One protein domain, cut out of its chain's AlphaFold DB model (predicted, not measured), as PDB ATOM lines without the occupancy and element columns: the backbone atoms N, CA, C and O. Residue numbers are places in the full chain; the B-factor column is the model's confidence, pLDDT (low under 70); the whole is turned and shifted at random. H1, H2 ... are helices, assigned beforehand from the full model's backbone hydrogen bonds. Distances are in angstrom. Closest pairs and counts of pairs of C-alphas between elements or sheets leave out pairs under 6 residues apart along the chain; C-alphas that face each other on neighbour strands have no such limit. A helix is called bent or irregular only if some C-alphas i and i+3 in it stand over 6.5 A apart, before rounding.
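AT A GLANCE: This is residues 320 to 384 and 406 to 512 of the 562 residues of an uncharacterized protein of Cuscuta australis (UniProt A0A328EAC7). A hairpin of two helices, H7 and H8, makes the core; the hairpin of H1 and H2 crosses it on one side, while on the opposite side H5 packs on H7 and H3 on H8, well separated from each other. H6 runs alongside H7, H9 packs on H2, and a long link from H2 to H3 passes round one end of the body, where residues 372 to 378 stick out; the short H4 lies off the other end. The printed part has 172 residues with nine named helices, H1 to H9 in chain order, and no named strand: the class is all helix. It is compact, with a radius of gyration of the C-alphas of 16.6 A, and elongated, spanning 54 by 33 by 31 A.

HOW THE PARTS SIT: H8, residues 478 to 497, and H7, residues 456 to 474, form a hairpin at a shallow tilt of 21 degrees; their closest C-alphas, of Leu 469 and Ala 481, are 5.1 A apart. H1, residues 322 to 339, H2, residues 345 to 362, and H8 form an up-and-down bundle, each running against the one before it. H1 and H2 are a hairpin at 24 degrees, a shallow tilt, closest at the C-alphas of Ala 326 and Ile 356, 6.5 A. Residues 355 to 362 of H2 touch residues 466 to 474 of H7 at a steep tilt of 50 degrees, closest at the C-alphas of Ala 359 and Ala 470, 4.2 A. H9, residues 502 to 510, touches residues 347 to 354 of H2, closest at the C-alphas of Cys 354 and Val 509, 6.4 A. H6, residues 439 to 450, forms a hairpin with H7 at 16 degrees, closest at the C-alphas of Gln 441 and Val 463, 5.6 A. H5, residues 419 to 433, touches residues 456 to 464 of H7, closest at the C-alphas of Ser 429 and Asp 457, 5.0 A. H3, residues 376 to 384, touches residues 479 to 483 of H8, closest at the C-alphas of Val 383 and Gly 483, 5.4 A. H4, residues 412 to 415, touches no helix. Every O i to N i+4 pair is within hydrogen-bond range in H3, H7, H8 and H9, against 12 of 14 in H1 and in H2, 7 of 11 in H5 and 6 of 8 in H6; H4 is too short for such a pair.

IN THESE COORDINATES: H8 is 28.8 A long, H7 26.9 A, H1 26.8 A, H2 26.5 A and H5 23.8 A. H1 begins at C-alpha 322 (63.486, -22.828, 193.566), and H9 ends at C-alpha 510 (55.230, -2.335, 197.695). H1 and H5 are only just irregular: C-alphas 335 and 338 are 6.8 A apart, and C-alphas 430 and 433 6.52 A.

THE WHOLE: The C-alphas farthest apart, of Thr 366 and Gly 407, are 57.1 A apart. Residues 385 to 405 are not printed, and C-alphas 384 and 406 are 34.2 A apart across this cut. Of the links printed whole, H2 to H3 is long and the others are tight. The mean pLDDT of the printed part is 79.1, with 44 residues under 70, among them 367 to 373 and 406 to 417.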
ATOM      1  N   ALA A 320      65.590 -29.481 194.710       70.38
ATOM      2  CA  ALA A 320      65.885 -29.415 193.284       70.38
ATOM      3  C   ALA A 320      65.333 -28.128 192.653       70.38
ATOM      4  O   ALA A 320      65.958 -27.573 191.751       70.38
ATOM      5  N   LEU A 321      64.189 -27.651 193.155       82.44
ATOM      6  CA  LEU A 321      63.448 -26.527 192.598       82.44
ATOM      7  C   LEU A 321      63.472 -25.311 193.522       82.44
ATOM      8  O   LEU A 321      63.265 -25.409 194.735       82.44
ATOM      9  N   LYS A 322      63.610 -24.134 192.906       88.62
ATOM     10  CA  LYS A 322      63.486 -22.828 193.566       88.62
ATOM     11  C   LYS A 322      62.163 -22.688 194.328       88.62
ATOM     12  O   LYS A 322      62.139 -22.162 195.442       88.62
ATOM     13  N   SER A 323      61.064 -23.149 193.723       89.19
ATOM     14  CA  SER A 323      59.711 -23.070 194.290       89.19
ATOM     15  C   SER A 323      59.575 -23.834 195.599       89.19
ATOM     16  O   SER A 323      58.878 -23.372 196.504       89.19
ATOM     17  N   ASP A 324      60.244 -24.978 195.706       89.06
ATOM     18  CA  ASP A 324      60.108 -25.875 196.849       89.06
ATOM     19  C   ASP A 324      60.857 -25.300 198.049       89.06
ATOM     20  O   ASP A 324      60.286 -25.190 199.135       89.06
ATOM     21  N   LEU A 325      62.077 -24.795 197.825       89.38
ATOM     22  CA  LEU A 325      62.845 -24.089 198.850       89.38
ATOM     23  C   LEU A 325      62.129 -22.818 199.326       89.38
ATOM     24  O   LEU A 325      62.012 -22.580 200.528       89.38
ATOM     25  N   ALA A 326      61.600 -22.012 198.400       92.69
ATOM     26  CA  ALA A 326      60.833 -20.821 198.757       92.69
ATOM     27  C   ALA A 326      59.574 -21.179 199.568       92.69
ATOM     28  O   ALA A 326      59.275 -20.526 200.569       92.69
ATOM     29  N   SER A 327      58.863 -22.246 199.188       91.00
ATOM     30  CA  SER A 327      57.672 -22.721 199.903       91.00
ATOM     31  C   SER A 327      58.008 -23.259 201.296       91.00
ATOM     32  O   SER A 327      57.300 -22.934 202.249       91.00
ATOM     33  N   SER A 328      59.110 -24.009 201.432       89.00
ATOM     34  CA  SER A 328      59.667 -24.470 202.715       89.00
ATOM     35  C   SER A 328      59.970 -23.287 203.639       89.00
ATOM     36  O   SER A 328      59.518 -23.250 204.784       89.00
ATOM     37  N   CYS A 329      60.645 -22.259 203.117       91.25
ATOM     38  CA  CYS A 329      60.947 -21.032 203.850       91.25
ATOM     39  C   CYS A 329      59.679 -20.293 204.308       91.25
ATOM     40  O   CYS A 329      59.585 -19.869 205.460       91.25
ATOM     41  N   ILE A 330      58.675 -20.159 203.437       90.69
ATOM     42  CA  ILE A 330      57.401 -19.506 203.778       90.69
ATOM     43  C   ILE A 330      56.646 -20.303 204.852       90.69
ATOM     44  O   ILE A 330      56.070 -19.706 205.764       90.69
ATOM     45  N   ALA A 331      56.625 -21.637 204.754       89.12
ATOM     46  CA  ALA A 331      56.009 -22.503 205.757       89.12
ATOM     47  C   ALA A 331      56.695 -22.346 207.121       89.12
ATOM     48  O   ALA A 331      56.019 -22.094 208.118       89.12
ATOM     49  N   TYR A 332      58.028 -22.356 207.136       86.81
ATOM     50  CA  TYR A 332      58.826 -22.139 208.339       86.81
ATOM     51  C   TYR A 332      58.512 -20.797 209.017       86.81
ATOM     52  O   TYR A 332      58.230 -20.742 210.212       86.81
ATOM     53  N   VAL A 333      58.474 -19.697 208.257       86.56
ATOM     54  CA  VAL A 333      58.163 -18.373 208.826       86.56
ATOM     55  C   VAL A 333      56.744 -18.333 209.404       86.56
ATOM     56  O   VAL A 333      56.528 -17.695 210.434       86.56
ATOM     57  N   LYS A 334      55.775 -19.030 208.788       84.81
ATOM     58  CA  LYS A 334      54.413 -19.156 209.337       84.81
ATOM     59  C   LYS A 334      54.402 -19.879 210.682       84.81
ATOM     60  O   LYS A 334      53.679 -19.451 211.577       84.81
ATOM     61  N   GLU A 335      55.206 -20.925 210.844       81.44
ATOM     62  CA  GLU A 335      55.345 -21.642 212.119       81.44
ATOM     63  C   GLU A 335      55.955 -20.742 213.204       81.44
ATOM     64  O   GLU A 335      55.465 -20.696 214.336       81.44
ATOM     65  N   CYS A 336      56.943 -19.922 212.841       77.75
ATOM     66  CA  CYS A 336      57.577 -18.972 213.756       77.75
ATOM     67  C   CYS A 336      56.692 -17.777 214.161       77.75
ATOM     68  O   CYS A 336      57.054 -17.053 215.089       77.75
ATOM     69  N   GLN A 337      55.526 -17.553 213.537       72.94
ATOM     70  CA  GLN A 337      54.649 -16.415 213.872       72.94
ATOM     71  C   GLN A 337      54.177 -16.414 215.330       72.94
ATOM     72  O   GLN A 337      53.834 -15.357 215.864       72.94
ATOM     73  N   CYS A 338      54.158 -17.577 215.989       69.56
ATOM     74  CA  CYS A 338      53.815 -17.685 217.405       69.56
ATOM     75  C   CYS A 338      54.773 -16.904 218.324       69.56
ATOM     76  O   CYS A 338      54.353 -16.479 219.398       69.56
ATOM     77  N   LEU A 339      56.010 -16.655 217.880       69.62
ATOM     78  CA  LEU A 339      57.040 -15.924 218.626       69.62
ATOM     79  C   LEU A 339      56.869 -14.398 218.560       69.62
ATOM     80  O   LEU A 339      57.594 -13.666 219.230       69.62
ATOM     81  N   LEU A 340      55.940 -13.913 217.732       70.94
ATOM     82  CA  LEU A 340      55.753 -12.494 217.443       70.94
ATOM     83  C   LEU A 340      54.548 -11.907 218.172       70.94
ATOM     84  O   LEU A 340      53.555 -12.595 218.424       70.94
ATOM     85  N   ASP A 341      54.588 -10.603 218.420       68.94
ATOM     86  CA  ASP A 341      53.442  -9.850 218.926       68.94
ATOM     87  C   ASP A 341      52.307  -9.815 217.890       68.94
ATOM     88  O   ASP A 341      52.539  -9.630 216.696       68.94
ATOM     89  N   GLN A 342      51.067 -10.018 218.343       73.12
ATOM     90  CA  GLN A 342      49.889 -10.127 217.481       73.12
ATOM     91  C   GLN A 342      49.694  -8.905 216.581       73.12
ATOM     92  O   GLN A 342      49.247  -9.073 215.447       73.12
ATOM     93  N   LEU A 343      50.049  -7.709 217.059       68.44
ATOM     94  CA  LEU A 343      49.796  -6.456 216.347       68.44
ATOM     95  C   LEU A 343      50.737  -6.234 215.153       68.44
ATOM     96  O   LEU A 343      50.292  -5.727 214.129       68.44
ATOM     97  N   CYS A 344      52.004  -6.653 215.241       72.44
ATOM     98  CA  CYS A 344      53.005  -6.433 214.184       72.44
ATOM     99  C   CYS A 344      53.240  -7.653 213.274       72.44
ATOM    100  O   CYS A 344      53.945  -7.554 212.267       72.44
ATOM    101  N   ARG A 345      52.649  -8.811 213.606       82.62
ATOM    102  CA  ARG A 345      52.750 -10.062 212.828       82.62
ATOM    103  C   ARG A 345      52.533  -9.879 211.319       82.62
ATOM    104  O   ARG A 345      53.349 -10.417 210.571       82.62
ATOM    105  N   PRO A 346      51.481  -9.179 210.841       84.38
ATOM    106  CA  PRO A 346      51.219  -9.069 209.406       84.38
ATOM    107  C   PRO A 346      52.328  -8.330 208.651       84.38
ATOM    108  O   PRO A 346      52.747  -8.785 207.585       84.38
ATOM    109  N   ASP A 347      52.834  -7.234 209.218       83.88
ATOM    110  CA  ASP A 347      53.850  -6.395 208.579       83.88
ATOM    111  C   ASP A 347      55.206  -7.100 208.541       83.88
ATOM    112  O   ASP A 347      55.816  -7.212 207.474       83.88
ATOM    113  N   VAL A 348      55.630  -7.682 209.670       86.94
ATOM    114  CA  VAL A 348      56.857  -8.494 209.739       86.94
ATOM    115  C   VAL A 348      56.783  -9.647 208.738       86.94
ATOM    116  O   VAL A 348      57.719  -9.865 207.969       86.94
ATOM    117  N   PHE A 349      55.651 -10.352 208.681       88.00
ATOM    118  CA  PHE A 349      55.461 -11.454 207.743       88.00
ATOM    119  C   PHE A 349      55.543 -11.002 206.278       88.00
ATOM    120  O   PHE A 349      56.162 -11.680 205.456       88.00
ATOM    121  N   SER A 350      54.956  -9.851 205.941       89.50
ATOM    122  CA  SER A 350      55.017  -9.283 204.590       89.50
ATOM    123  C   SER A 350      56.452  -8.947 204.172       89.50
ATOM    124  O   SER A 350      56.864  -9.281 203.059       89.50
ATOM    125  N   ILE A 351      57.232  -8.328 205.063       89.06
ATOM    126  CA  ILE A 351      58.635  -7.974 204.801       89.06
ATOM    127  C   ILE A 351      59.483  -9.238 204.617       89.06
ATOM    128  O   ILE A 351      60.225  -9.342 203.639       89.06
ATOM    129  N   VAL A 352      59.337 -10.230 205.501       91.75
ATOM    130  CA  VAL A 352      60.080 -11.496 205.404       91.75
ATOM    131  C   VAL A 352      59.749 -12.241 204.109       91.75
ATOM    132  O   VAL A 352      60.659 -12.715 203.433       91.75
ATOM    133  N   ASN A 353      58.478 -12.301 203.701       91.56
ATOM    134  CA  ASN A 353      58.107 -12.926 202.426       91.56
ATOM    135  C   ASN A 353      58.727 -12.211 201.222       91.56
ATOM    136  O   ASN A 353      59.186 -12.873 200.294       91.56
ATOM    137  N   CYS A 354      58.780 -10.877 201.236       90.62
ATOM    138  CA  CYS A 354      59.463 -10.117 200.191       90.62
ATOM    139  C   CYS A 354      60.954 -10.480 200.121       90.62
ATOM    140  O   CYS A 354      61.479 -10.734 199.036       90.62
ATOM    141  N   LEU A 355      61.621 -10.580 201.276       92.06
ATOM    142  CA  LEU A 355      63.019 -11.005 201.356       92.06
ATOM    143  C   LEU A 355      63.225 -12.433 200.842       92.06
ATOM    144  O   LEU A 355      64.191 -12.662 200.124       92.06
ATOM    145  N   ILE A 356      62.315 -13.370 201.134       93.50
ATOM    146  CA  ILE A 356      62.353 -14.734 200.575       93.50
ATOM    147  C   ILE A 356      62.271 -14.689 199.049       93.50
ATOM    148  O   ILE A 356      63.087 -15.314 198.374       93.50
ATOM    149  N   VAL A 357      61.311 -13.941 198.494       90.50
ATOM    150  CA  VAL A 357      61.131 -13.831 197.038       90.50
ATOM    151  C   VAL A 357      62.388 -13.262 196.384       90.50
ATOM    152  O   VAL A 357      62.900 -13.867 195.445       90.50
ATOM    153  N   ARG A 358      62.946 -12.171 196.915       89.56
ATOM    154  CA  ARG A 358      64.168 -11.561 196.370       89.56
ATOM    155  C   ARG A 358      65.398 -12.451 196.545       89.56
ATOM    156  O   ARG A 358      66.176 -12.610 195.616       89.56
ATOM    157  N   ALA A 359      65.565 -13.086 197.704       90.38
ATOM    158  CA  ALA A 359      66.658 -14.031 197.919       90.38
ATOM    159  C   ALA A 359      66.559 -15.233 196.973       90.38
ATOM    160  O   ALA A 359      67.576 -15.711 196.496       90.38
ATOM    161  N   SER A 360      65.350 -15.681 196.629       91.44
ATOM    162  CA  SER A 360      65.155 -16.784 195.685       91.44
ATOM    163  C   SER A 360      65.607 -16.472 194.254       91.44
ATOM    164  O   SER A 360      65.725 -17.381 193.437       91.44
ATOM    165  N   GLU A 361      65.857 -15.207 193.905       89.81
ATOM    166  CA  GLU A 361      66.435 -14.818 192.612       89.81
ATOM    167  C   GLU A 361      67.898 -15.247 192.468       89.81
ATOM    168  O   GLU A 361      68.351 -15.446 191.348       89.81
ATOM    169  N   SER A 362      68.619 -15.468 193.574       85.81
ATOM    170  CA  SER A 362      69.978 -16.022 193.531       85.81
ATOM    171  C   SER A 362      70.011 -17.531 193.270       85.81
ATOM    172  O   SER A 362      71.093 -18.092 193.104       85.81
ATOM    173  N   PHE A 363      68.856 -18.205 193.274       85.00
ATOM    174  CA  PHE A 363      68.779 -19.638 193.026       85.00
ATOM    175  C   PHE A 363      69.123 -19.937 191.566       85.00
ATOM    176  O   PHE A 363      68.441 -19.476 190.652       85.00
ATOM    177  N   ASP A 364      70.147 -20.761 191.356       82.69
ATOM    178  CA  ASP A 364      70.570 -21.216 190.036       82.69
ATOM    179  C   ASP A 364      70.200 -22.694 189.849       82.69
ATOM    180  O   ASP A 364      70.773 -23.587 190.482       82.69
ATOM    181  N   GLU A 365      69.222 -22.957 188.977       78.75
ATOM    182  CA  GLU A 365      68.763 -24.313 188.647       78.75
ATOM    183  C   GLU A 365      69.837 -25.134 187.919       78.75
ATOM    184  O   GLU A 365      69.891 -26.355 188.084       78.75
ATOM    185  N   THR A 366      70.725 -24.469 187.175       74.31
ATOM    186  CA  THR A 366      71.745 -25.098 186.323       74.31
ATOM    187  C   THR A 366      73.022 -25.454 187.079       74.31
ATOM    188  O   THR A 366      73.744 -26.378 186.695       74.31
ATOM    189  N   ARG A 367      73.298 -24.757 188.184       67.62
ATOM    190  CA  ARG A 367      74.484 -24.981 189.011       67.62
ATOM    191  C   ARG A 367      74.234 -26.072 190.044       67.62
ATOM    192  O   ARG A 367      73.390 -25.941 190.929       67.62
ATOM    193  N   MET A 368      75.026 -27.139 189.969       61.81
ATOM    194  CA  MET A 368      75.128 -28.095 191.069       61.81
ATOM    195  C   MET A 368      75.819 -27.440 192.273       61.81
ATOM    196  O   MET A 368      76.797 -26.709 192.069       61.81
ATOM    197  N   PRO A 369      75.348 -27.684 193.512       59.56
ATOM    198  CA  PRO A 369      75.978 -27.148 194.711       59.56
ATOM    199  C   PRO A 369      77.449 -27.569 194.758       59.56
ATOM    200  O   PRO A 369      77.773 -28.744 194.919       59.56
ATOM    201  N   ALA A 370      78.367 -26.618 194.601       52.97
ATOM    202  CA  ALA A 370      79.781 -26.879 194.823       52.97
ATOM    203  C   ALA A 370      80.044 -26.787 196.331       52.97
ATOM    204  O   ALA A 370      80.554 -25.787 196.824       52.97
ATOM    205  N   ILE A 371      79.682 -27.833 197.074       54.03
ATOM    206  CA  ILE A 371      80.007 -27.990 198.502       54.03
ATOM    207  C   ILE A 371      81.488 -28.382 198.616       54.03
ATOM    208  O   ILE A 371      81.826 -29.436 199.140       54.03
ATOM    209  N   ARG A 372      82.405 -27.613 198.021       54.47
ATOM    210  CA  ARG A 372      83.837 -27.942 198.112       54.47
ATOM    211  C   ARG A 372      84.497 -27.366 199.360       54.47
ATOM    212  O   ARG A 372      85.471 -27.951 199.820       54.47
ATOM    213  N   ASP A 373      83.920 -26.319 199.957       63.50
ATOM    214  CA  ASP A 373      84.641 -25.526 200.964       63.50
ATOM    215  C   ASP A 373      83.961 -25.432 202.347       63.50
ATOM    216  O   ASP A 373      84.596 -24.981 203.301       63.50
ATOM    217  N   ILE A 374      82.699 -25.863 202.498       75.00
ATOM    218  CA  ILE A 374      81.944 -25.775 203.766       75.00
ATOM    219  C   ILE A 374      81.557 -27.181 204.235       75.00
ATOM    220  O   ILE A 374      80.791 -27.866 203.562       75.00
ATOM    221  N   SER A 375      82.061 -27.609 205.397       81.06
ATOM    222  CA  SER A 375      81.734 -28.928 205.958       81.06
ATOM    223  C   SER A 375      80.326 -28.964 206.568       81.06
ATOM    224  O   SER A 375      79.808 -27.939 207.015       81.06
ATOM    225  N   LEU A 376      79.717 -30.151 206.695       82.50
ATOM    226  CA  LEU A 376      78.444 -30.309 207.419       82.50
ATOM    227  C   LEU A 376      78.540 -29.778 208.859       82.50
ATOM    228  O   LEU A 376      77.611 -29.145 209.353       82.50
ATOM    229  N   GLN A 377      79.691 -29.952 209.514       87.38
ATOM    230  CA  GLN A 377      79.923 -29.403 210.849       87.38
ATOM    231  C   GLN A 377      79.862 -27.867 210.873       87.38
ATOM    232  O   GLN A 377      79.377 -27.291 211.847       87.38
ATOM    233  N   ASP A 378      80.340 -27.203 209.813       86.94
ATOM    234  CA  ASP A 378      80.258 -25.747 209.680       86.94
ATOM    235  C   ASP A 378      78.814 -25.274 209.561       86.94
ATOM    236  O   ASP A 378      78.443 -24.301 210.221       86.94
ATOM    237  N   ILE A 379      78.006 -25.977 208.762       85.69
ATOM    238  CA  ILE A 379      76.583 -25.679 208.572       85.69
ATOM    239  C   ILE A 379      75.825 -25.895 209.884       85.69
ATOM    240  O   ILE A 379      75.101 -25.002 210.319       85.69
ATOM    241  N   CYS A 380      76.033 -27.032 210.556       88.31
ATOM    242  CA  CYS A 380      75.369 -27.335 211.824       88.31
ATOM    243  C   CYS A 380      75.672 -26.283 212.896       88.31
ATOM    244  O   CYS A 380      74.758 -25.787 213.554       88.31
ATOM    245  N   LEU A 381      76.945 -25.905 213.054       92.19
ATOM    246  CA  LEU A 381      77.330 -24.878 214.021       92.19
ATOM    247  C   LEU A 381      76.725 -23.518 213.665       92.19
ATOM    248  O   LEU A 381      76.192 -22.841 214.542       92.19
ATOM    249  N   LEU A 382      76.762 -23.133 212.387       91.81
ATOM    250  CA  LEU A 382      76.205 -21.863 211.932       91.81
ATOM    251  C   LEU A 382      74.696 -21.787 212.197       91.81
ATOM    252  O   LEU A 382      74.230 -20.804 212.767       91.81
ATOM    253  N   VAL A 383      73.940 -22.835 211.858       90.94
ATOM    254  CA  VAL A 383      72.492 -22.883 212.101       90.94
ATOM    255  C   VAL A 383      72.170 -22.869 213.593       90.94
ATOM    256  O   VAL A 383      71.301 -22.103 214.014       90.94
ATOM    257  N   ALA A 384      72.890 -23.648 214.408       92.19
ATOM    258  CA  ALA A 384      72.692 -23.662 215.857       92.19
ATOM    259  C   ALA A 384      72.881 -22.255 216.449       92.19
ATOM    260  O   ALA A 384      72.048 -21.777 217.222       92.19
ATOM    261  N   CYS A 406      55.787  -1.359 233.919       42.50
ATOM    262  CA  CYS A 406      56.234  -0.660 235.128       42.50
ATOM    263  C   CYS A 406      56.431   0.862 234.908       42.50
ATOM    264  O   CYS A 406      56.844   1.560 235.833       42.50
ATOM    265  N   GLY A 407      56.105   1.382 233.713       45.03
ATOM    266  CA  GLY A 407      55.769   2.793 233.494       45.03
ATOM    267  C   GLY A 407      56.838   3.751 232.946       45.03
ATOM    268  O   GLY A 407      56.641   4.949 233.122       45.03
ATOM    269  N   SER A 408      57.931   3.321 232.295       51.53
ATOM    270  CA  SER A 408      59.014   4.275 231.941       51.53
ATOM    271  C   SER A 408      59.586   4.277 230.519       51.53
ATOM    272  O   SER A 408      60.469   5.090 230.273       51.53
ATOM    273  N   PHE A 409      59.140   3.433 229.585       51.44
ATOM    274  CA  PHE A 409      59.655   3.458 228.208       51.44
ATOM    275  C   PHE A 409      58.467   3.448 227.242       51.44
ATOM    276  O   PHE A 409      57.656   2.534 227.304       51.44
ATOM    277  N   LYS A 410      58.282   4.524 226.467       54.69
ATOM    278  CA  LYS A 410      57.252   4.635 225.410       54.69
ATOM    279  C   LYS A 410      57.829   5.136 224.088       54.69
ATOM    280  O   LYS A 410      57.118   5.220 223.099       54.69
ATOM    281  N   THR A 411      59.085   5.573 224.091       57.41
ATOM    282  CA  THR A 411      59.756   6.156 222.934       57.41
ATOM    283  C   THR A 411      61.193   5.653 222.847       57.41
ATOM    284  O   THR A 411      61.823   5.334 223.856       57.41
ATOM    285  N   LEU A 412      61.766   5.675 221.643       56.66
ATOM    286  CA  LEU A 412      63.180   5.367 221.395       56.66
ATOM    287  C   LEU A 412      64.157   6.152 222.299       56.66
ATOM    288  O   LEU A 412      65.209   5.642 222.687       56.66
ATOM    289  N   LYS A 413      63.812   7.399 222.660       60.31
ATOM    290  CA  LYS A 413      64.616   8.213 223.588       60.31
ATOM    291  C   LYS A 413      64.684   7.578 224.970       60.31
ATOM    292  O   LYS A 413      65.746   7.596 225.586       60.31
ATOM    293  N   ASP A 414      63.593   6.975 225.415       63.41
ATOM    294  CA  ASP A 414      63.555   6.293 226.695       63.41
ATOM    295  C   ASP A 414      64.470   5.053 226.631       63.41
ATOM    296  O   ASP A 414      65.297   4.846 227.519       63.41
ATOM    297  N   TYR A 415      64.402   4.262 225.551       69.62
ATOM    298  CA  TYR A 415      65.244   3.069 225.382       69.62
ATOM    299  C   TYR A 415      66.742   3.370 225.277       69.62
ATOM    300  O   TYR A 415      67.550   2.586 225.769       69.62
ATOM    301  N   SER A 416      67.133   4.523 224.729       67.44
ATOM    302  CA  SER A 416      68.545   4.936 224.665       67.44
ATOM    303  C   SER A 416      69.211   5.120 226.041       67.44
ATOM    304  O   SER A 416      70.433   5.058 226.155       67.44
ATOM    305  N   LEU A 417      68.415   5.293 227.103       69.38
ATOM    306  CA  LEU A 417      68.884   5.360 228.491       69.38
ATOM    307  C   LEU A 417      68.934   3.975 229.165       69.38
ATOM    308  O   LEU A 417      69.464   3.833 230.269       69.38
ATOM    309  N   CYS A 418      68.382   2.943 228.521       78.50
ATOM    310  CA  CYS A 418      68.347   1.579 229.025       78.50
ATOM    311  C   CYS A 418      69.679   0.876 228.730       78.50
ATOM    312  O   CYS A 418      70.010   0.581 227.581       78.50
ATOM    313  N   LYS A 419      70.440   0.561 229.784       84.19
ATOM    314  CA  LYS A 419      71.732  -0.136 229.673       84.19
ATOM    315  C   LYS A 419      71.600  -1.458 228.910       84.19
ATOM    316  O   LYS A 419      72.451  -1.779 228.090       84.19
ATOM    317  N   GLU A 420      70.536  -2.206 229.181       86.50
ATOM    318  CA  GLU A 420      70.249  -3.494 228.553       86.50
ATOM    319  C   GLU A 420      70.021  -3.365 227.038       86.50
ATOM    320  O   GLU A 420      70.550  -4.160 226.265       86.50
ATOM    321  N   TYR A 421      69.303  -2.330 226.600       86.25
ATOM    322  CA  TYR A 421      69.129  -2.033 225.175       86.25
ATOM    323  C   TYR A 421      70.451  -1.602 224.525       86.25
ATOM    324  O   TYR A 421      70.807  -2.088 223.453       86.25
ATOM    325  N   MET A 422      71.236  -0.760 225.205       85.69
ATOM    326  CA  MET A 422      72.546  -0.338 224.703       85.69
ATOM    327  C   MET A 422      73.519  -1.513 224.532       85.69
ATOM    328  O   MET A 422      74.294  -1.512 223.581       85.69
ATOM    329  N   SER A 423      73.447  -2.548 225.377       88.25
ATOM    330  CA  SER A 423      74.185  -3.804 225.166       88.25
ATOM    331  C   SER A 423      73.831  -4.477 223.832       88.25
ATOM    332  O   SER A 423      74.729  -4.883 223.094       88.25
ATOM    333  N   ILE A 424      72.542  -4.536 223.474       90.38
ATOM    334  CA  ILE A 424      72.078  -5.107 222.195       90.38
ATOM    335  C   ILE A 424      72.618  -4.292 221.011       90.38
ATOM    336  O   ILE A 424      73.136  -4.868 220.049       90.38
ATOM    337  N   VAL A 425      72.554  -2.958 221.092       87.31
ATOM    338  CA  VAL A 425      73.110  -2.051 220.070       87.31
ATOM    339  C   VAL A 425      74.620  -2.271 219.916       87.31
ATOM    340  O   VAL A 425      75.107  -2.489 218.808       87.31
ATOM    341  N   CYS A 426      75.366  -2.287 221.027       86.69
ATOM    342  CA  CYS A 426      76.813  -2.500 221.027       86.69
ATOM    343  C   CYS A 426      77.200  -3.839 220.389       86.69
ATOM    344  O   CYS A 426      78.091  -3.867 219.541       86.69
ATOM    345  N   ALA A 427      76.511  -4.928 220.738       86.62
ATOM    346  CA  ALA A 427      76.741  -6.236 220.126       86.62
ATOM    347  C   ALA A 427      76.505  -6.205 218.606       86.62
ATOM    348  O   ALA A 427      77.268  -6.790 217.839       86.62
ATOM    349  N   SER A 428      75.487  -5.468 218.162       86.25
ATOM    350  CA  SER A 428      75.079  -5.371 216.756       86.25
ATOM    351  C   SER A 428      76.041  -4.566 215.883       86.25
ATOM    352  O   SER A 428      76.138  -4.812 214.681       86.25
ATOM    353  N   SER A 429      76.805  -3.649 216.482       83.62
ATOM    354  CA  SER A 429      77.751  -2.777 215.770       83.62
ATOM    355  C   SER A 429      78.838  -3.523 214.981       83.62
ATOM    356  O   SER A 429      79.414  -2.970 214.038       83.62
ATOM    357  N   CYS A 430      79.101  -4.797 215.297       80.19
ATOM    358  CA  CYS A 430      80.075  -5.615 214.573       80.19
ATOM    359  C   CYS A 430      79.708  -5.841 213.091       80.19
ATOM    360  O   CYS A 430      80.603  -6.044 212.269       80.19
ATOM    361  N   PHE A 431      78.427  -5.717 212.722       81.62
ATOM    362  CA  PHE A 431      77.966  -5.866 211.338       81.62
ATOM    363  C   PHE A 431      78.262  -4.666 210.441       81.62
ATOM    364  O   PHE A 431      78.240  -4.808 209.223       81.62
ATOM    365  N   SER A 432      78.620  -3.512 211.009       71.06
ATOM    366  CA  SER A 432      78.998  -2.319 210.236       71.06
ATOM    367  C   SER A 432      80.144  -2.561 209.241       71.06
ATOM    368  O   SER A 432      80.266  -1.827 208.262       71.06
ATOM    369  N   LYS A 433      80.970  -3.593 209.466       64.81
ATOM    370  CA  LYS A 433      82.122  -3.935 208.615       64.81
ATOM    371  C   LYS A 433      81.946  -5.212 207.794       64.81
ATOM    372  O   LYS A 433      82.795  -5.482 206.951       64.81
ATOM    373  N   CYS A 434      80.892  -5.997 208.018       62.78
ATOM    374  CA  CYS A 434      80.699  -7.236 207.269       62.78
ATOM    375  C   CYS A 434      79.815  -6.974 206.048       62.78
ATOM    376  O   CYS A 434      78.664  -6.559 206.161       62.78
ATOM    377  N   GLN A 435      80.387  -7.195 204.864       57.66
ATOM    378  CA  GLN A 435      79.709  -7.007 203.589       57.66
ATOM    379  C   GLN A 435      79.708  -8.327 202.823       57.66
ATOM    380  O   GLN A 435      80.738  -8.790 202.338       57.66
ATOM    381  N   LEU A 436      78.529  -8.929 202.716       61.50
ATOM    382  CA  LEU A 436      78.197  -9.801 201.593       61.50
ATOM    383  C   LEU A 436      77.655  -8.895 200.480       61.50
ATOM    384  O   LEU A 436      77.068  -7.863 200.802       61.50
ATOM    385  N   HIS A 437      77.880  -9.236 199.210       66.38
ATOM    386  CA  HIS A 437      77.388  -8.447 198.077       66.38
ATOM    387  C   HIS A 437      76.500  -9.317 197.181       66.38
ATOM    388  O   HIS A 437      76.976 -10.036 196.305       66.38
ATOM    389  N   PHE A 438      75.196  -9.262 197.433       67.94
ATOM    390  CA  PHE A 438      74.134  -9.914 196.671       67.94
ATOM    391  C   PHE A 438      73.085  -8.878 196.239       67.94
ATOM    392  O   PHE A 438      72.834  -7.935 196.991       67.94
ATOM    393  N   PRO A 439      72.386  -9.080 195.103       67.94
ATOM    394  CA  PRO A 439      71.348  -8.154 194.628       67.94
ATOM    395  C   PRO A 439      70.242  -7.867 195.659       67.94
ATOM    396  O   PRO A 439      69.736  -6.752 195.752       67.94
ATOM    397  N   VAL A 440      69.907  -8.846 196.512       73.12
ATOM    398  CA  VAL A 440      68.931  -8.666 197.605       73.12
ATOM    399  C   VAL A 440      69.339  -7.580 198.609       73.12
ATOM    400  O   VAL A 440      68.502  -7.088 199.352       73.12
ATOM    401  N   GLN A 441      70.610  -7.189 198.661       78.94
ATOM    402  CA  GLN A 441      71.095  -6.178 199.597       78.94
ATOM    403  C   GLN A 441      71.010  -4.763 199.018       78.94
ATOM    404  O   GLN A 441      70.864  -3.817 199.785       78.94
ATOM    405  N   GLU A 442      71.024  -4.605 197.689       77.25
ATOM    406  CA  GLU A 442      71.023  -3.295 197.019       77.25
ATOM    407  C   GLU A 442      69.795  -2.462 197.386       77.25
ATOM    408  O   GLU A 442      69.900  -1.270 197.667       77.25
ATOM    409  N   PHE A 443      68.622  -3.095 197.477       78.44
ATOM    410  CA  PHE A 443      67.422  -2.364 197.870       78.44
ATOM    411  C   PHE A 443      67.467  -1.924 199.336       78.44
ATOM    412  O   PHE A 443      66.996  -0.836 199.641       78.44
ATOM    413  N   LEU A 444      68.026  -2.745 200.233       82.00
ATOM    414  CA  LEU A 444      68.170  -2.394 201.646       82.00
ATOM    415  C   LEU A 444      69.173  -1.249 201.813       82.00
ATOM    416  O   LEU A 444      68.915  -0.337 202.595       82.00
ATOM    417  N   PHE A 445      70.259  -1.241 201.032       79.31
ATOM    418  CA  PHE A 445      71.174  -0.101 200.962       79.31
ATOM    419  C   PHE A 445      70.473   1.164 200.459       79.31
ATOM    420  O   PHE A 445      70.621   2.214 201.078       79.31
ATOM    421  N   GLY A 446      69.610   1.061 199.443       75.75
ATOM    422  CA  GLY A 446      68.783   2.185 198.992       75.75
ATOM    423  C   GLY A 446      67.909   2.784 200.106       75.75
ATOM    424  O   GLY A 446      67.757   4.002 200.191       75.75
ATOM    425  N   ILE A 447      67.390   1.960 201.025       74.88
ATOM    426  CA  ILE A 447      66.638   2.429 202.209       74.88
ATOM    427  C   ILE A 447      67.553   3.178 203.181       74.88
ATOM    428  O   ILE A 447      67.150   4.198 203.743       74.88
ATOM    429  N   MET A 448      68.781   2.685 203.362       75.06
ATOM    430  CA  MET A 448      69.795   3.312 204.214       75.06
ATOM    431  C   MET A 448      70.292   4.655 203.685       75.06
ATOM    432  O   MET A 448      70.592   5.537 204.487       75.06
ATOM    433  N   GLU A 449      70.387   4.815 202.369       73.88
ATOM    434  CA  GLU A 449      70.857   6.048 201.730       73.88
ATOM    435  C   GLU A 449      69.777   7.133 201.674       73.88
ATOM    436  O   GLU A 449      70.075   8.316 201.827       73.88
ATOM    437  N   THR A 450      68.516   6.738 201.484       67.31
ATOM    438  CA  THR A 450      67.386   7.671 201.332       67.31
ATOM    439  C   THR A 450      66.853   8.219 202.653       67.31
ATOM    440  O   THR A 450      66.203   9.263 202.657       67.31
ATOM    441  N   ASN A 451      67.148   7.564 203.779       62.41
ATOM    442  CA  ASN A 451      66.611   7.927 205.088       62.41
ATOM    443  C   ASN A 451      67.720   8.232 206.100       62.41
ATOM    444  O   ASN A 451      68.771   7.593 206.130       62.41
ATOM    445  N   SER A 452      67.465   9.170 207.017       57.06
ATOM    446  CA  SER A 452      68.304   9.374 208.202       57.06
ATOM    447  C   SER A 452      68.067   8.238 209.204       57.06
ATOM    448  O   SER A 452      67.376   8.394 210.209       57.06
ATOM    449  N   ILE A 453      68.602   7.054 208.898       60.25
ATOM    450  CA  ILE A 453      68.368   5.857 209.704       60.25
ATOM    451  C   ILE A 453      68.981   6.018 211.100       60.25
ATOM    452  O   ILE A 453      70.203   6.063 211.268       60.25
ATOM    453  N   LYS A 454      68.111   6.067 212.110       59.03
ATOM    454  CA  LYS A 454      68.430   5.830 213.514       59.03
ATOM    455  C   LYS A 454      68.781   4.343 213.633       59.03
ATOM    456  O   LYS A 454      68.040   3.504 213.143       59.03
ATOM    457  N   HIS A 455      69.933   4.036 214.229       66.31
ATOM    458  CA  HIS A 455      70.445   2.667 214.415       66.31
ATOM    459  C   HIS A 455      70.849   1.931 213.124       66.31
ATOM    460  O   HIS A 455      70.412   0.815 212.837       66.31
ATOM    461  N   LYS A 456      71.790   2.536 212.379       77.75
ATOM    462  CA  LYS A 456      72.465   1.925 211.216       77.75
ATOM    463  C   LYS A 456      72.968   0.498 211.476       77.75
ATOM    464  O   LYS A 456      72.964  -0.305 210.553       77.75
ATOM    465  N   ASP A 457      73.349   0.168 212.709       82.88
ATOM    466  CA  ASP A 457      73.868  -1.154 213.077       82.88
ATOM    467  C   ASP A 457      72.839  -2.283 212.891       82.88
ATOM    468  O   ASP A 457      73.176  -3.338 212.353       82.88
ATOM    469  N   PHE A 458      71.568  -2.065 213.252       86.44
ATOM    470  CA  PHE A 458      70.512  -3.066 213.052       86.44
ATOM    471  C   PHE A 458      70.149  -3.227 211.574       86.44
ATOM    472  O   PHE A 458      69.905  -4.342 211.114       86.44
ATOM    473  N   MET A 459      70.189  -2.140 210.798       86.19
ATOM    474  CA  MET A 459      70.034  -2.225 209.343       86.19
ATOM    475  C   MET A 459      71.191  -2.983 208.693       86.19
ATOM    476  O   MET A 459      70.949  -3.826 207.836       86.19
ATOM    477  N   MET A 460      72.431  -2.765 209.136       86.56
ATOM    478  CA  MET A 460      73.579  -3.547 208.667       86.56
ATOM    479  C   MET A 460      73.435  -5.031 209.015       86.56
ATOM    480  O   MET A 460      73.749  -5.888 208.192       86.56
ATOM    481  N   MET A 461      72.890  -5.347 210.191       90.62
ATOM    482  CA  MET A 461      72.549  -6.719 210.559       90.62
ATOM    483  C   MET A 461      71.498  -7.318 209.603       90.62
ATOM    484  O   MET A 461      71.685  -8.425 209.093       90.62
ATOM    485  N   LEU A 462      70.425  -6.577 209.297       90.56
ATOM    486  CA  LEU A 462      69.390  -7.001 208.345       90.56
ATOM    487  C   LEU A 462      69.959  -7.225 206.934       90.56
ATOM    488  O   LEU A 462      69.658  -8.239 206.300       90.56
ATOM    489  N   VAL A 463      70.808  -6.312 206.457       88.56
ATOM    490  CA  VAL A 463      71.521  -6.417 205.176       88.56
ATOM    491  C   VAL A 463      72.383  -7.674 205.143       88.56
ATOM    492  O   VAL A 463      72.327  -8.438 204.178       88.56
ATOM    493  N   HIS A 464      73.162  -7.918 206.193       90.00
ATOM    494  CA  HIS A 464      74.049  -9.071 206.280       90.00
ATOM    495  C   HIS A 464      73.279 -10.395 206.220       90.00
ATOM    496  O   HIS A 464      73.582 -11.253 205.388       90.00
ATOM    497  N   PHE A 465      72.231 -10.552 207.034       92.56
ATOM    498  CA  PHE A 465      71.441 -11.787 207.041       92.56
ATOM    499  C   PHE A 465      70.575 -11.965 205.794       92.56
ATOM    500  O   PHE A 465      70.330 -13.103 205.398       92.56
ATOM    501  N   SER A 466      70.181 -10.881 205.123       91.44
ATOM    502  CA  SER A 466      69.546 -10.959 203.801       91.44
ATOM    503  C   SER A 466      70.526 -11.475 202.742       91.44
ATOM    504  O   SER A 466      70.170 -12.329 201.933       91.44
ATOM    505  N   GLY A 467      71.789 -11.033 202.788       89.25
ATOM    506  CA  GLY A 467      72.860 -11.584 201.954       89.25
ATOM    507  C   GLY A 467      73.117 -13.066 202.234       89.25
ATOM    508  O   GLY A 467      73.201 -13.863 201.301       89.25
ATOM    509  N   LEU A 468      73.165 -13.470 203.508       89.94
ATOM    510  CA  LEU A 468      73.332 -14.879 203.883       89.94
ATOM    511  C   LEU A 468      72.120 -15.741 203.482       89.94
ATOM    512  O   LEU A 468      72.286 -16.901 203.100       89.94
ATOM    513  N   LEU A 469      70.910 -15.175 203.494       93.00
ATOM    514  CA  LEU A 469      69.713 -15.825 202.964       93.00
ATOM    515  C   LEU A 469      69.849 -16.073 201.454       93.00
ATOM    516  O   LEU A 469      69.668 -17.205 201.013       93.00
ATOM    517  N   ALA A 470      70.244 -15.069 200.666       90.25
ATOM    518  CA  ALA A 470      70.504 -15.252 199.233       90.25
ATOM    519  C   ALA A 470      71.642 -16.250 198.966       90.25
ATOM    520  O   ALA A 470      71.535 -17.078 198.062       90.25
ATOM    521  N   PHE A 471      72.704 -16.239 199.773       86.94
ATOM    522  CA  PHE A 471      73.748 -17.263 199.714       86.94
ATOM    523  C   PHE A 471      73.182 -18.669 199.967       86.94
ATOM    524  O   PHE A 471      73.572 -19.628 199.299       86.94
ATOM    525  N   SER A 472      72.239 -18.799 200.901       88.25
ATOM    526  CA  SER A 472      71.578 -20.069 201.205       88.25
ATOM    527  C   SER A 472      70.724 -20.558 200.038       88.25
ATOM    528  O   SER A 472      70.781 -21.738 199.716       88.25
ATOM    529  N   PHE A 473      70.004 -19.667 199.346       89.19
ATOM    530  CA  PHE A 473      69.268 -20.006 198.120       89.19
ATOM    531  C   PHE A 473      70.198 -20.434 196.982       89.19
ATOM    532  O   PHE A 473      69.954 -21.464 196.357       89.19
ATOM    533  N   LEU A 474      71.294 -19.703 196.763       86.12
ATOM    534  CA  LEU A 474      72.292 -20.027 195.740       86.12
ATOM    535  C   LEU A 474      72.888 -21.429 195.942       86.12
ATOM    536  O   LEU A 474      73.080 -22.169 194.982       86.12
ATOM    537  N   ASN A 475      73.161 -21.800 197.195       80.88
ATOM    538  CA  ASN A 475      73.734 -23.102 197.553       80.88
ATOM    539  C   ASN A 475      72.682 -24.144 197.958       80.88
ATOM    540  O   ASN A 475      73.037 -25.245 198.373       80.88
ATOM    541  N   ARG A 476      71.392 -23.810 197.833       86.19
ATOM    542  CA  ARG A 476      70.243 -24.670 198.153       86.19
ATOM    543  C   ARG A 476      70.186 -25.141 199.621       86.19
ATOM    544  O   ARG A 476      69.498 -26.107 199.932       86.19
ATOM    545  N   PHE A 477      70.867 -24.451 200.539       83.31
ATOM    546  CA  PHE A 477      70.897 -24.766 201.971       83.31
ATOM    547  C   PHE A 477      69.596 -24.345 202.675       83.31
ATOM    548  O   PHE A 477      69.538 -23.280 203.293       83.31
ATOM    549  N   ASP A 478      68.566 -25.195 202.629       85.12
ATOM    550  CA  ASP A 478      67.266 -24.952 203.284       85.12
ATOM    551  C   ASP A 478      67.404 -24.568 204.761       85.12
ATOM    552  O   ASP A 478      66.867 -23.566 205.226       85.12
ATOM    553  N   TYR A 479      68.205 -25.323 205.499       83.81
ATOM    554  CA  TYR A 479      68.368 -25.122 206.933       83.81
ATOM    555  C   TYR A 479      69.098 -23.834 207.300       83.81
ATOM    556  O   TYR A 479      68.758 -23.179 208.289       83.81
ATOM    557  N   LEU A 480      70.074 -23.440 206.480       88.12
ATOM    558  CA  LEU A 480      70.742 -22.159 206.655       88.12
ATOM    559  C   LEU A 480      69.784 -21.010 206.337       88.12
ATOM    560  O   LEU A 480      69.714 -20.059 207.115       88.12
ATOM    561  N   ALA A 481      68.974 -21.144 205.280       90.94
ATOM    562  CA  ALA A 481      67.934 -20.177 204.946       90.94
ATOM    563  C   ALA A 481      66.944 -20.000 206.109       90.94
ATOM    564  O   ALA A 481      66.698 -18.873 206.534       90.94
ATOM    565  N   LYS A 482      66.449 -21.094 206.699       89.88
ATOM    566  CA  LYS A 482      65.571 -21.074 207.886       89.88
ATOM    567  C   LYS A 482      66.223 -20.388 209.092       89.88
ATOM    568  O   LYS A 482      65.590 -19.548 209.738       89.88
ATOM    569  N   GLY A 483      67.500 -20.675 209.361       89.56
ATOM    570  CA  GLY A 483      68.282 -19.980 210.387       89.56
ATOM    571  C   GLY A 483      68.343 -18.466 210.151       89.56
ATOM    572  O   GLY A 483      68.044 -17.691 211.059       89.56
ATOM    573  N   CYS A 484      68.644 -18.038 208.919       93.44
ATOM    574  CA  CYS A 484      68.653 -16.623 208.537       93.44
ATOM    575  C   CYS A 484      67.279 -15.970 208.697       93.44
ATOM    576  O   CYS A 484      67.193 -14.853 209.198       93.44
ATOM    577  N   LEU A 485      66.202 -16.655 208.309       93.12
ATOM    578  CA  LEU A 485      64.839 -16.133 208.412       93.12
ATOM    579  C   LEU A 485      64.414 -15.904 209.860       93.12
ATOM    580  O   LEU A 485      63.772 -14.893 210.150       93.12
ATOM    581  N   LEU A 486      64.799 -16.794 210.776       90.88
ATOM    582  CA  LEU A 486      64.537 -16.607 212.200       90.88
ATOM    583  C   LEU A 486      65.287 -15.381 212.745       90.88
ATOM    584  O   LEU A 486      64.712 -14.592 213.494       90.88
ATOM    585  N   THR A 487      66.530 -15.171 212.307       93.06
ATOM    586  CA  THR A 487      67.316 -13.987 212.678       93.06
ATOM    587  C   THR A 487      66.730 -12.704 212.105       93.06
ATOM    588  O   THR A 487      66.525 -11.750 212.849       93.06
ATOM    589  N   ILE A 488      66.403 -12.679 210.811       93.62
ATOM    590  CA  ILE A 488      65.741 -11.542 210.155       93.62
ATOM    591  C   ILE A 488      64.446 -11.201 210.895       93.62
ATOM    592  O   ILE A 488      64.189 -10.040 211.196       93.62
ATOM    593  N   THR A 489      63.659 -12.216 211.255       90.62
ATOM    594  CA  THR A 489      62.428 -12.047 212.033       90.62
ATOM    595  C   THR A 489      62.706 -11.412 213.400       90.62
ATOM    596  O   THR A 489      61.997 -10.488 213.798       90.62
ATOM    597  N   ALA A 490      63.755 -11.846 214.106       90.88
ATOM    598  CA  ALA A 490      64.170 -11.254 215.379       90.88
ATOM    599  C   ALA A 490      64.609  -9.785 215.235       90.88
ATOM    600  O   ALA A 490      64.187  -8.943 216.025       90.88
ATOM    601  N   VAL A 491      65.379  -9.456 214.192       91.94
ATOM    602  CA  VAL A 491      65.814  -8.079 213.891       91.94
ATOM    603  C   VAL A 491      64.629  -7.183 213.533       91.94
ATOM    604  O   VAL A 491      64.529  -6.068 214.033       91.94
ATOM    605  N   LEU A 492      63.667  -7.675 212.749       89.69
ATOM    606  CA  LEU A 492      62.436  -6.932 212.463       89.69
ATOM    607  C   LEU A 492      61.641  -6.612 213.736       89.69
ATOM    608  O   LEU A 492      61.018  -5.558 213.813       89.69
ATOM    609  N   ASN A 493      61.717  -7.454 214.769       86.44
ATOM    610  CA  ASN A 493      61.082  -7.168 216.058       86.44
ATOM    611  C   ASN A 493      61.797  -6.094 216.884       86.44
ATOM    612  O   ASN A 493      61.136  -5.487 217.730       86.44
ATOM    613  N   LEU A 494      63.089  -5.840 216.640       86.56
ATOM    614  CA  LEU A 494      63.768  -4.658 217.182       86.56
ATOM    615  C   LEU A 494      63.203  -3.389 216.550       86.56
ATOM    616  O   LEU A 494      62.827  -2.480 217.277       86.56
ATOM    617  N   PHE A 495      63.021  -3.366 215.226       83.94
ATOM    618  CA  PHE A 495      62.389  -2.219 214.565       83.94
ATOM    619  C   PHE A 495      60.966  -1.963 215.086       83.94
ATOM    620  O   PHE A 495      60.607  -0.815 215.329       83.94
ATOM    621  N   VAL A 496      60.190  -3.025 215.365       82.56
ATOM    622  CA  VAL A 496      58.886  -2.894 216.052       82.56
ATOM    623  C   VAL A 496      59.051  -2.287 217.452       82.56
ATOM    624  O   VAL A 496      58.268  -1.428 217.828       82.56
ATOM    625  N   LEU A 497      60.025  -2.753 218.243       79.12
ATOM    626  CA  LEU A 497      60.265  -2.260 219.610       79.12
ATOM    627  C   LEU A 497      60.588  -0.758 219.636       79.12
ATOM    628  O   LEU A 497      60.270  -0.068 220.595       79.12
ATOM    629  N   GLU A 498      61.248  -0.267 218.594       76.31
ATOM    630  CA  GLU A 498      61.708   1.115 218.483       76.31
ATOM    631  C   GLU A 498      60.652   2.079 217.919       76.31
ATOM    632  O   GLU A 498      60.959   3.266 217.764       76.31
ATOM    633  N   ASP A 499      59.444   1.589 217.598       69.00
ATOM    634  CA  ASP A 499      58.442   2.290 216.777       69.00
ATOM    635  C   ASP A 499      59.072   2.879 215.494       69.00
ATOM    636  O   ASP A 499      58.819   4.023 215.108       69.00
ATOM    637  N   GLY A 500      59.977   2.126 214.858       61.91
ATOM    638  CA  GLY A 500      60.815   2.611 213.762       61.91
ATOM    639  C   GLY A 500      60.684   1.799 212.473       61.91
ATOM    640  O   GLY A 500      60.397   0.608 212.513       61.91
ATOM    641  N   TYR A 501      60.945   2.457 211.336       68.31
ATOM    642  CA  TYR A 501      61.285   1.961 209.983       68.31
ATOM    643  C   TYR A 501      60.434   0.866 209.321       68.31
ATOM    644  O   TYR A 501      60.674   0.538 208.158       68.31
ATOM    645  N   LEU A 502      59.459   0.268 210.003       76.75
ATOM    646  CA  LEU A 502      58.626  -0.791 209.436       76.75
ATOM    647  C   LEU A 502      57.728  -0.271 208.326       76.75
ATOM    648  O   LEU A 502      57.562  -0.966 207.325       76.75
ATOM    649  N   ASP A 503      57.195   0.940 208.472       75.81
ATOM    650  CA  ASP A 503      56.369   1.573 207.446       75.81
ATOM    651  C   ASP A 503      57.200   1.903 206.199       75.81
ATOM    652  O   ASP A 503      56.769   1.641 205.075       75.81
ATOM    653  N   GLU A 504      58.432   2.380 206.373       75.81
ATOM    654  CA  GLU A 504      59.386   2.627 205.294       75.81
ATOM    655  C   GLU A 504      59.785   1.318 204.601       75.81
ATOM    656  O   GLU A 504      59.659   1.208 203.378       75.81
ATOM    657  N   LEU A 505      60.173   0.287 205.362       78.00
ATOM    658  CA  LEU A 505      60.466  -1.051 204.832       78.00
ATOM    659  C   LEU A 505      59.265  -1.603 204.052       78.00
ATOM    660  O   LEU A 505      59.424  -2.116 202.944       78.00
ATOM    661  N   ARG A 506      58.050  -1.449 204.587       77.31
ATOM    662  CA  ARG A 506      56.803  -1.875 203.947       77.31
ATOM    663  C   ARG A 506      56.524  -1.102 202.660       77.31
ATOM    664  O   ARG A 506      56.158  -1.713 201.658       77.31
ATOM    665  N   SER A 507      56.715   0.213 202.655       72.25
ATOM    666  CA  SER A 507      56.500   1.045 201.467       72.25
ATOM    667  C   SER A 507      57.404   0.615 200.304       72.25
ATOM    668  O   SER A 507      56.952   0.542 199.161       72.25
ATOM    669  N   LEU A 508      58.645   0.203 200.587       64.31
ATOM    670  CA  LEU A 508      59.580  -0.316 199.586       64.31
ATOM    671  C   LEU A 508      59.326  -1.771 199.181       64.31
ATOM    672  O   LEU A 508      59.642  -2.148 198.050       64.31
ATOM    673  N   VAL A 509      58.719  -2.583 200.052       69.00
ATOM    674  CA  VAL A 509      58.171  -3.892 199.657       69.00
ATOM    675  C   VAL A 509      57.107  -3.709 198.570       69.00
ATOM    676  O   VAL A 509      57.090  -4.474 197.610       69.00
ATOM    677  N   VAL A 510      56.273  -2.669 198.682       64.44
ATOM    678  CA  VAL A 510      55.230  -2.335 197.695       64.44
ATOM    679  C   VAL A 510      55.807  -1.666 196.434       64.44
ATOM    680  O   VAL A 510      55.252  -1.837 195.353       64.44
ATOM    681  N   SER A 511      56.937  -0.958 196.548       56.69
ATOM    682  CA  SER A 511      57.527  -0.130 195.474       56.69
ATOM    683  C   SER A 511      58.670  -0.795 194.684       56.69
ATOM    684  O   SER A 511      59.363  -0.115 193.931       56.69
ATOM    685  N   GLY A 512      58.928  -2.095 194.871       47.94
ATOM    686  CA  GLY A 512      60.028  -2.802 194.197       47.94
ATOM    687  C   GLY A 512      59.970  -2.720 192.657       47.94
ATOM    688  O   GLY A 512      58.892  -2.517 192.099       47.94
TER     689      GLY A 512